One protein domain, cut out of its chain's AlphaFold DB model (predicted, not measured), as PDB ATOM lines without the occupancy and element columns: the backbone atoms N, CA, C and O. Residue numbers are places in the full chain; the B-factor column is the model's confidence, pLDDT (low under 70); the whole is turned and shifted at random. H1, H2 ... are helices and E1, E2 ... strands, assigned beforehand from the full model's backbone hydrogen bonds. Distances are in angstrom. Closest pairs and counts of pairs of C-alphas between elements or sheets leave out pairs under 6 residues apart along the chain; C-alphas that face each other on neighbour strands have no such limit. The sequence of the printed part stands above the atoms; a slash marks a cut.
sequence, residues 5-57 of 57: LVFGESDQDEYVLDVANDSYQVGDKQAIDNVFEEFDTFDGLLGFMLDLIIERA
ATOM      1  N   LEU A   5     -29.001 -54.881 -32.735       82.62
ATOM      2  CA  LEU A   5     -29.443 -55.913 -31.799       82.62
ATOM      3  C   LEU A   5     -29.362 -55.357 -30.379       82.62
ATOM      4  O   LEU A   5     -28.266 -55.111 -29.881       82.62
ATOM      5  N   VAL A   6     -30.509 -55.180 -29.724       82.75
ATOM      6  CA  VAL A   6     -30.566 -54.752 -28.320       82.75
ATOM      7  C   VAL A   6     -30.316 -55.960 -27.421       82.75
ATOM      8  O   VAL A   6     -31.041 -56.953 -27.484       82.75
ATOM      9  N   PHE A   7     -29.284 -55.890 -26.585       81.88
ATOM     10  CA  PHE A   7     -28.926 -56.961 -25.649       81.88
ATOM     11  C   PHE A   7     -29.515 -56.778 -24.257       81.88
ATOM     12  O   PHE A   7     -29.642 -57.744 -23.504       81.88
ATOM     13  N   GLY A   8     -29.871 -55.548 -23.916       78.25
ATOM     14  CA  GLY A   8     -30.463 -55.212 -22.639       78.25
ATOM     15  C   GLY A   8     -30.539 -53.708 -22.468       78.25
ATOM     16  O   GLY A   8     -29.805 -52.954 -23.106       78.25
ATOM     17  N   GLU A   9     -31.428 -53.295 -21.582       77.81
ATOM     18  CA  GLU A   9     -31.598 -51.910 -21.178       77.81
ATOM     19  C   GLU A   9     -31.380 -51.782 -19.666       77.81
ATOM     20  O   GLU A   9     -31.667 -52.696 -18.889       77.81
ATOM     21  N   SER A  10     -30.820 -50.647 -19.278       78.38
ATOM     22  CA  SER A  10     -30.830 -50.086 -17.933       78.38
ATOM     23  C   SER A  10     -31.863 -48.953 -17.898       78.38
ATOM     24  O   SER A  10     -32.378 -48.547 -18.939       78.38
ATOM     25  N   ASP A  11     -32.126 -48.385 -16.722       72.81
ATOM     26  CA  ASP A  11     -33.018 -47.224 -16.580       72.81
ATOM     27  C   ASP A  11     -32.523 -45.998 -17.378       72.81
ATOM     28  O   ASP A  11     -33.317 -45.128 -17.729       72.81
ATOM     29  N   GLN A  12     -31.215 -45.919 -17.659       71.50
ATOM     30  CA  GLN A  12     -30.580 -44.785 -18.348       71.50
ATOM     31  C   GLN A  12     -29.905 -45.156 -19.681       71.50
ATOM     32  O   GLN A  12     -29.763 -44.294 -20.542       71.50
ATOM     33  N   ASP A  13     -29.543 -46.426 -19.888       81.19
ATOM     34  CA  ASP A  13     -28.684 -46.855 -21.001       81.19
ATOM     35  C   ASP A  13     -29.290 -48.020 -21.793       81.19
ATOM     36  O   ASP A  13     -29.916 -48.914 -21.226       81.19
ATOM     37  N   GLU A  14     -29.023 -48.080 -23.094       83.25
ATOM     38  CA  GLU A  14     -29.320 -49.216 -23.965       83.25
ATOM     39  C   GLU A  14     -28.038 -49.828 -24.527       83.25
ATOM     40  O   GLU A  14     -27.218 -49.150 -25.146       83.25
ATOM     41  N   TYR A  15     -27.869 -51.134 -24.342       84.12
ATOM     42  CA  TYR A  15     -26.731 -51.869 -24.880       84.12
ATOM     43  C   TYR A  15     -27.116 -52.463 -26.228       84.12
ATOM     44  O   TYR A  15     -27.946 -53.375 -26.296       84.12
ATOM     45  N   VAL A  16     -26.492 -51.972 -27.297       85.50
ATOM     46  CA  VAL A  16     -26.822 -52.359 -28.671       85.50
ATOM     47  C   VAL A  16     -25.594 -52.848 -29.429       85.50
ATOM     48  O   VAL A  16     -24.487 -52.341 -29.268       85.50
ATOM     49  N   LEU A  17     -25.785 -53.845 -30.287       85.44
ATOM     50  CA  LEU A  17     -24.813 -54.236 -31.301       85.44
ATOM     51  C   LEU A  17     -25.285 -53.761 -32.656       85.44
ATOM     52  O   LEU A  17     -26.295 -54.233 -33.171       85.44
ATOM     53  N   ASP A  18     -24.509 -52.861 -33.236       85.44
ATOM     54  CA  ASP A  18     -24.616 -52.508 -34.636       85.44
ATOM     55  C   ASP A  18     -24.035 -53.651 -35.476       85.44
ATOM     56  O   ASP A  18     -22.821 -53.823 -35.582       85.44
ATOM     57  N   VAL A  19     -24.924 -54.446 -36.060       84.62
ATOM     58  CA  VAL A  19     -24.611 -55.599 -36.909       84.62
ATOM     59  C   VAL A  19     -24.000 -55.161 -38.239       84.62
ATOM     60  O   VAL A  19     -23.242 -55.918 -38.841       84.62
ATOM     61  N   ALA A  20     -24.307 -53.952 -38.717       85.25
ATOM     62  CA  ALA A  20     -23.759 -53.456 -39.975       85.25
ATOM     63  C   ALA A  20     -22.280 -53.072 -39.832       85.25
ATOM     64  O   ALA A  20     -21.505 -53.268 -40.768       85.25
ATOM     65  N   ASN A  21     -21.898 -52.561 -38.661       84.12
ATOM     66  CA  ASN A  21     -20.532 -52.129 -38.362       84.12
ATOM     67  C   ASN A  21     -19.757 -53.094 -37.445       84.12
ATOM     68  O   ASN A  21     -18.611 -52.805 -37.105       84.12
ATOM     69  N   ASP A  22     -20.372 -54.217 -37.056       85.38
ATOM     70  CA  ASP A  22     -19.850 -55.197 -36.089       85.38
ATOM     71  C   ASP A  22     -19.320 -54.522 -34.809       85.38
ATOM     72  O   ASP A  22     -18.218 -54.790 -34.326       85.38
ATOM     73  N   SER A  23     -20.093 -53.561 -34.290       85.62
ATOM     74  CA  SER A  23     -19.658 -52.687 -33.198       85.62
ATOM     75  C   SER A  23     -20.650 -52.674 -32.041       85.62
ATOM     76  O   SER A  23     -21.850 -52.490 -32.241       85.62
ATOM     77  N   TYR A  24     -20.135 -52.835 -30.823       84.62
ATOM     78  CA  TYR A  24     -20.916 -52.692 -29.598       84.62
ATOM     79  C   TYR A  24     -20.988 -51.221 -29.203       84.62
ATOM     80  O   TYR A  24     -19.962 -50.546 -29.110       84.62
ATOM     81  N   GLN A  25     -22.199 -50.742 -28.951       81.88
ATOM     82  CA  GLN A  25     -22.483 -49.374 -28.549       81.88
ATOM     83  C   GLN A  25     -23.340 -49.382 -27.284       81.88
ATOM     84  O   GLN A  25     -24.160 -50.274 -27.062       81.88
ATOM     85  N   VAL A  26     -23.123 -48.377 -26.445       81.44
ATOM     86  CA  VAL A  26     -24.001 -48.060 -25.321       81.44
ATOM     87  C   VAL A  26     -24.650 -46.732 -25.671       81.44
ATOM     88  O   VAL A  26     -23.952 -45.726 -25.798       81.44
ATOM     89  N   GLY A  27     -25.953 -46.758 -25.933       72.44
ATOM     90  CA  GLY A  27     -26.749 -45.567 -26.196       72.44
ATOM     91  C   GLY A  27     -27.326 -45.043 -24.891       72.44
ATOM     92  O   GLY A  27     -28.085 -45.748 -24.239       72.44
ATOM     93  N   ASP A  28     -26.986 -43.817 -24.513       75.19
ATOM     94  CA  ASP A  28     -27.634 -43.142 -23.386       75.19
ATOM     95  C   ASP A  28     -29.039 -42.709 -23.832       75.19
ATOM     96  O   ASP A  28     -29.189 -41.840 -24.700       75.19
ATOM     97  N   LYS A  29     -30.073 -43.360 -23.281       70.31
ATOM     98  CA  LYS A  29     -31.473 -43.084 -23.633       70.31
ATOM     99  C   LYS A  29     -31.846 -41.657 -23.260       70.31
ATOM    100  O   LYS A  29     -32.488 -40.971 -24.045       70.31
ATOM    101  N   GLN A  30     -31.390 -41.183 -22.101       68.25
ATOM    102  CA  GLN A  30     -31.733 -39.848 -21.620       68.25
ATOM    103  C   GLN A  30     -31.081 -38.765 -22.470       68.25
ATOM    104  O   GLN A  30     -31.717 -37.764 -22.774       68.25
ATOM    105  N   ALA A  31     -29.825 -38.947 -22.875       69.56
ATOM    106  CA  ALA A  31     -29.150 -37.990 -23.743       69.56
ATOM    107  C   ALA A  31     -29.856 -37.868 -25.098       69.56
ATOM    108  O   ALA A  31     -30.014 -36.761 -25.609       69.56
ATOM    109  N   ILE A  32     -30.298 -38.993 -25.664       68.75
ATOM    110  CA  ILE A  32     -30.999 -39.015 -26.947       68.75
ATOM    111  C   ILE A  32     -32.398 -38.403 -26.812       68.75
ATOM    112  O   ILE A  32     -32.742 -37.516 -27.593       68.75
ATOM    113  N   ASP A  33     -33.170 -38.818 -25.808       72.38
ATOM    114  CA  ASP A  33     -34.521 -38.305 -25.570       72.38
ATOM    115  C   ASP A  33     -34.503 -36.799 -25.278       72.38
ATOM    116  O   ASP A  33     -35.259 -36.054 -25.894       72.38
ATOM    117  N   ASN A  34     -33.578 -36.316 -24.441       72.56
ATOM    118  CA  ASN A  34     -33.444 -34.887 -24.142       72.56
ATOM    119  C   ASN A  34     -33.124 -34.065 -25.397       72.56
ATOM    120  O   ASN A  34     -33.677 -32.986 -25.588       72.56
ATOM    121  N   VAL A  35     -32.245 -34.570 -26.272       74.69
ATOM    122  CA  VAL A  35     -31.901 -33.885 -27.527       74.69
ATOM    123  C   VAL A  35     -33.109 -33.816 -28.459       74.69
ATOM    124  O   VAL A  35     -33.327 -32.782 -29.085       74.69
ATOM    125  N   PHE A  36     -33.909 -34.879 -28.552       70.88
ATOM    126  CA  PHE A  36     -35.116 -34.870 -29.382       70.88
ATOM    127  C   PHE A  36     -36.280 -34.082 -28.765       70.88
ATOM    128  O   PHE A  36     -37.103 -33.564 -29.514       70.88
ATOM    129  N   GLU A  37     -36.355 -33.960 -27.437       76.19
ATOM    130  CA  GLU A  37     -37.309 -33.069 -26.763       76.19
ATOM    131  C   GLU A  37     -36.941 -31.589 -26.933       76.19
ATOM    132  O   GLU A  37     -37.824 -30.742 -27.059       76.19
ATOM    133  N   GLU A  38     -35.647 -31.263 -26.926       79.38
ATOM    134  CA  GLU A  38     -35.164 -29.883 -27.015       79.38
ATOM    135  C   GLU A  38     -35.065 -29.381 -28.465       79.38
ATOM    136  O   GLU A  38     -35.260 -28.189 -28.725       79.38
ATOM    137  N   PHE A  39     -34.804 -30.273 -29.429       84.50
ATOM    138  CA  PHE A  39     -34.574 -29.911 -30.826       84.50
ATOM    139  C   PHE A  39     -35.454 -30.709 -31.794       84.50
ATOM    140  O   PHE A  39     -35.187 -31.865 -32.116       84.50
ATOM    141  N   ASP A  40     -36.433 -30.026 -32.389       82.94
ATOM    142  CA  ASP A  40     -37.323 -30.602 -33.409       82.94
ATOM    143  C   ASP A  40     -36.610 -30.937 -34.736       82.94
ATOM    144  O   ASP A  40     -37.132 -31.680 -35.572       82.94
ATOM    145  N   THR A  41     -35.436 -30.343 -34.991       84.62
ATOM    146  CA  THR A  41     -34.693 -30.508 -36.250       84.62
ATOM    147  C   THR A  41     -33.186 -30.575 -36.028       84.62
ATOM    148  O   THR A  41     -32.641 -29.924 -35.135       84.62
ATOM    149  N   PHE A  42     -32.496 -31.305 -36.913       84.12
ATOM    150  CA  PHE A  42     -31.031 -31.359 -36.929       84.12
ATOM    151  C   PHE A  42     -30.397 -29.972 -37.100       84.12
ATOM    152  O   PHE A  42     -29.385 -29.688 -36.465       84.12
ATOM    153  N   ASP A  43     -31.005 -29.092 -37.903       89.62
ATOM    154  CA  ASP A  43     -30.517 -27.722 -38.100       89.62
ATOM    155  C   ASP A  43     -30.537 -26.917 -36.791       89.62
ATOM    156  O   ASP A  43     -29.595 -26.177 -36.512       89.62
ATOM    157  N   GLY A  44     -31.573 -27.098 -35.961       86.81
ATOM    158  CA  GLY A  44     -31.665 -26.472 -34.640       86.81
ATOM    159  C   GLY A  44     -30.568 -26.953 -33.689       86.81
ATOM    160  O   GLY A  44     -29.877 -26.137 -33.080       86.81
ATOM    161  N   LEU A  45     -30.352 -28.270 -33.634       88.88
ATOM    162  CA  LEU A  45     -29.277 -28.870 -32.843       88.88
ATOM    163  C   LEU A  45     -27.894 -28.380 -33.304       88.88
ATOM    164  O   LEU A  45     -27.055 -28.004 -32.484       88.88
ATOM    165  N   LEU A  46     -27.647 -28.364 -34.617       88.38
ATOM    166  CA  LEU A  46     -26.375 -27.924 -35.187       88.38
ATOM    167  C   LEU A  46     -26.108 -26.441 -34.902       88.38
ATOM    168  O   LEU A  46     -24.986 -26.091 -34.540       88.38
ATOM    169  N   GLY A  47     -27.124 -25.582 -35.037       90.75
ATOM    170  CA  GLY A  47     -27.026 -24.161 -34.694       90.75
ATOM    171  C   GLY A  47     -26.616 -23.956 -33.238       90.75
ATOM    172  O   GLY A  47     -25.629 -23.277 -32.971       90.75
ATOM    173  N   PHE A  48     -27.287 -24.646 -32.314       87.38
ATOM    174  CA  PHE A  48     -26.956 -24.596 -30.890       87.38
ATOM    175  C   PHE A  48     -25.514 -25.039 -30.592       87.38
ATOM    176  O   PHE A  48     -24.799 -24.380 -29.837       87.38
ATOM    177  N   MET A  49     -25.038 -26.124 -31.216       88.00
ATOM    178  CA  MET A  49     -23.645 -26.561 -31.049       88.00
ATOM    179  C   MET A  49     -22.638 -25.525 -31.563       88.00
ATOM    180  O   MET A  49     -21.593 -25.324 -30.942       88.00
ATOM    181  N   LEU A  50     -22.927 -24.881 -32.697       91.50
ATOM    182  CA  LEU A  50     -22.064 -23.841 -33.257       91.50
ATOM    183  C   LEU A  50     -22.011 -22.613 -32.346       91.50
ATOM    184  O   LEU A  50     -20.916 -22.105 -32.103       91.50
ATOM    185  N   ASP A  51     -23.149 -22.194 -31.795       91.19
ATOM    186  CA  ASP A  51     -23.218 -21.085 -30.842       91.19
ATOM    187  C   ASP A  51     -22.360 -21.374 -29.600       91.19
ATOM    188  O   ASP A  51     -21.526 -20.551 -29.226       91.19
ATOM    189  N   LEU A  52     -22.442 -22.585 -29.034       87.81
ATOM    190  CA  LEU A  52     -21.601 -23.000 -27.900       87.81
ATOM    191  C   LEU A  52     -20.096 -22.973 -28.204       87.81
ATOM    192  O   LEU A  52     -19.283 -22.685 -27.322       87.81
ATOM    193  N   ILE A  53     -19.703 -23.324 -29.431       89.31
ATOM    194  CA  ILE A  53     -18.301 -23.291 -29.861       89.31
ATOM    195  C   ILE A  53     -17.828 -21.842 -30.008       89.31
ATOM    196  O   ILE A  53     -16.715 -21.523 -29.593       89.31
ATOM    197  N   ILE A  54     -18.669 -20.973 -30.572       90.00
ATOM    198  CA  ILE A  54     -18.366 -19.554 -30.784       90.00
ATOM    199  C   ILE A  54     -18.295 -18.801 -29.451       90.00
ATOM    200  O   ILE A  54     -17.360 -18.036 -29.250       90.00
ATOM    201  N   GLU A  55     -19.220 -19.039 -28.517       78.81
ATOM    202  CA  GLU A  55     -19.217 -18.402 -27.188       78.81
ATOM    203  C   GLU A  55     -17.991 -18.768 -26.338       78.81
ATOM    204  O   GLU A  55     -17.647 -18.057 -25.392       78.81
ATOM    205  N   ARG A  56     -17.327 -19.884 -26.657       58.19
ATOM    206  CA  ARG A  56     -16.116 -20.356 -25.972       58.19
ATOM    207  C   ARG A  56     -14.804 -19.920 -26.637       58.19
ATOM    208  O   ARG A  56     -13.751 -20.222 -26.071       58.19
ATOM    209  N   ALA A  57     -14.851 -19.271 -27.802       52.62
ATOM    210  CA  ALA A  57     -13.683 -18.818 -28.567       52.62
ATOM    211  C   ALA A  57     -13.289 -17.371 -28.228       52.62
ATOM    212  O   ALA A  57     -12.065 -17.113 -28.147       52.62
TER     213      ALA A  57
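Overview. This is residues 5 to 57 of the 57 residues of an uncharacterized protein of Pseudomonas sp. ADAK7 (UniProt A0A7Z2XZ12). A small antiparallel sheet, order E1 - E2 - E3, makes one end; H1 leads away from it, and H2 turns off beyond H1, residues 49 to 57 sticking out. The 53 printed residues include three named strands, then two named helices, class mixed. The whole is only just loose, close to extended: radius of gyration of the C-alphas 14.7 A, spans 39 by 24 by 20 A.

Along the chain. E1 is residues 5 to 9, from C-alpha 5 at (-29.443, -55.913, -31.799); E2 13 to 18; E3 23 to 28, 15.8 A; H1 29 to 38, 14.1 A; H2 42 to 55, 20.1 A, ending at C-alpha 55 (-19.217, -18.402, -27.188).

Arrangement. E1, E2 and E3 form a meander, each strand the antiparallel neighbour of the one before, in two hairpins. N 7 and O 15 are 2.9 A apart, N 16 and O 25 2.9 A, within hydrogen-bond range. H1 only grazes the sheet, with residues 29 to 31; the C-alphas of Asp 13 and Lys 29, closest of E2 and H1, are 5.4 A apart. H1 and H2 are close but not clearly touching, the closest C-alphas, Val 35 and Leu 45, 7.8 A apart, and about perpendicular at 88 degrees. H2 is not on the sheet. In H1 and H2 every O i to N i+4 pair is within hydrogen-bond range.

Size, cuts and confidence. The farthest C-alphas, Phe 7 and Ala 57, are 41.2 A apart. The printed part has no cut, and its four links between named elements are tight. pLDDT is under 70 at residues 30 to 32 and 56 to 57.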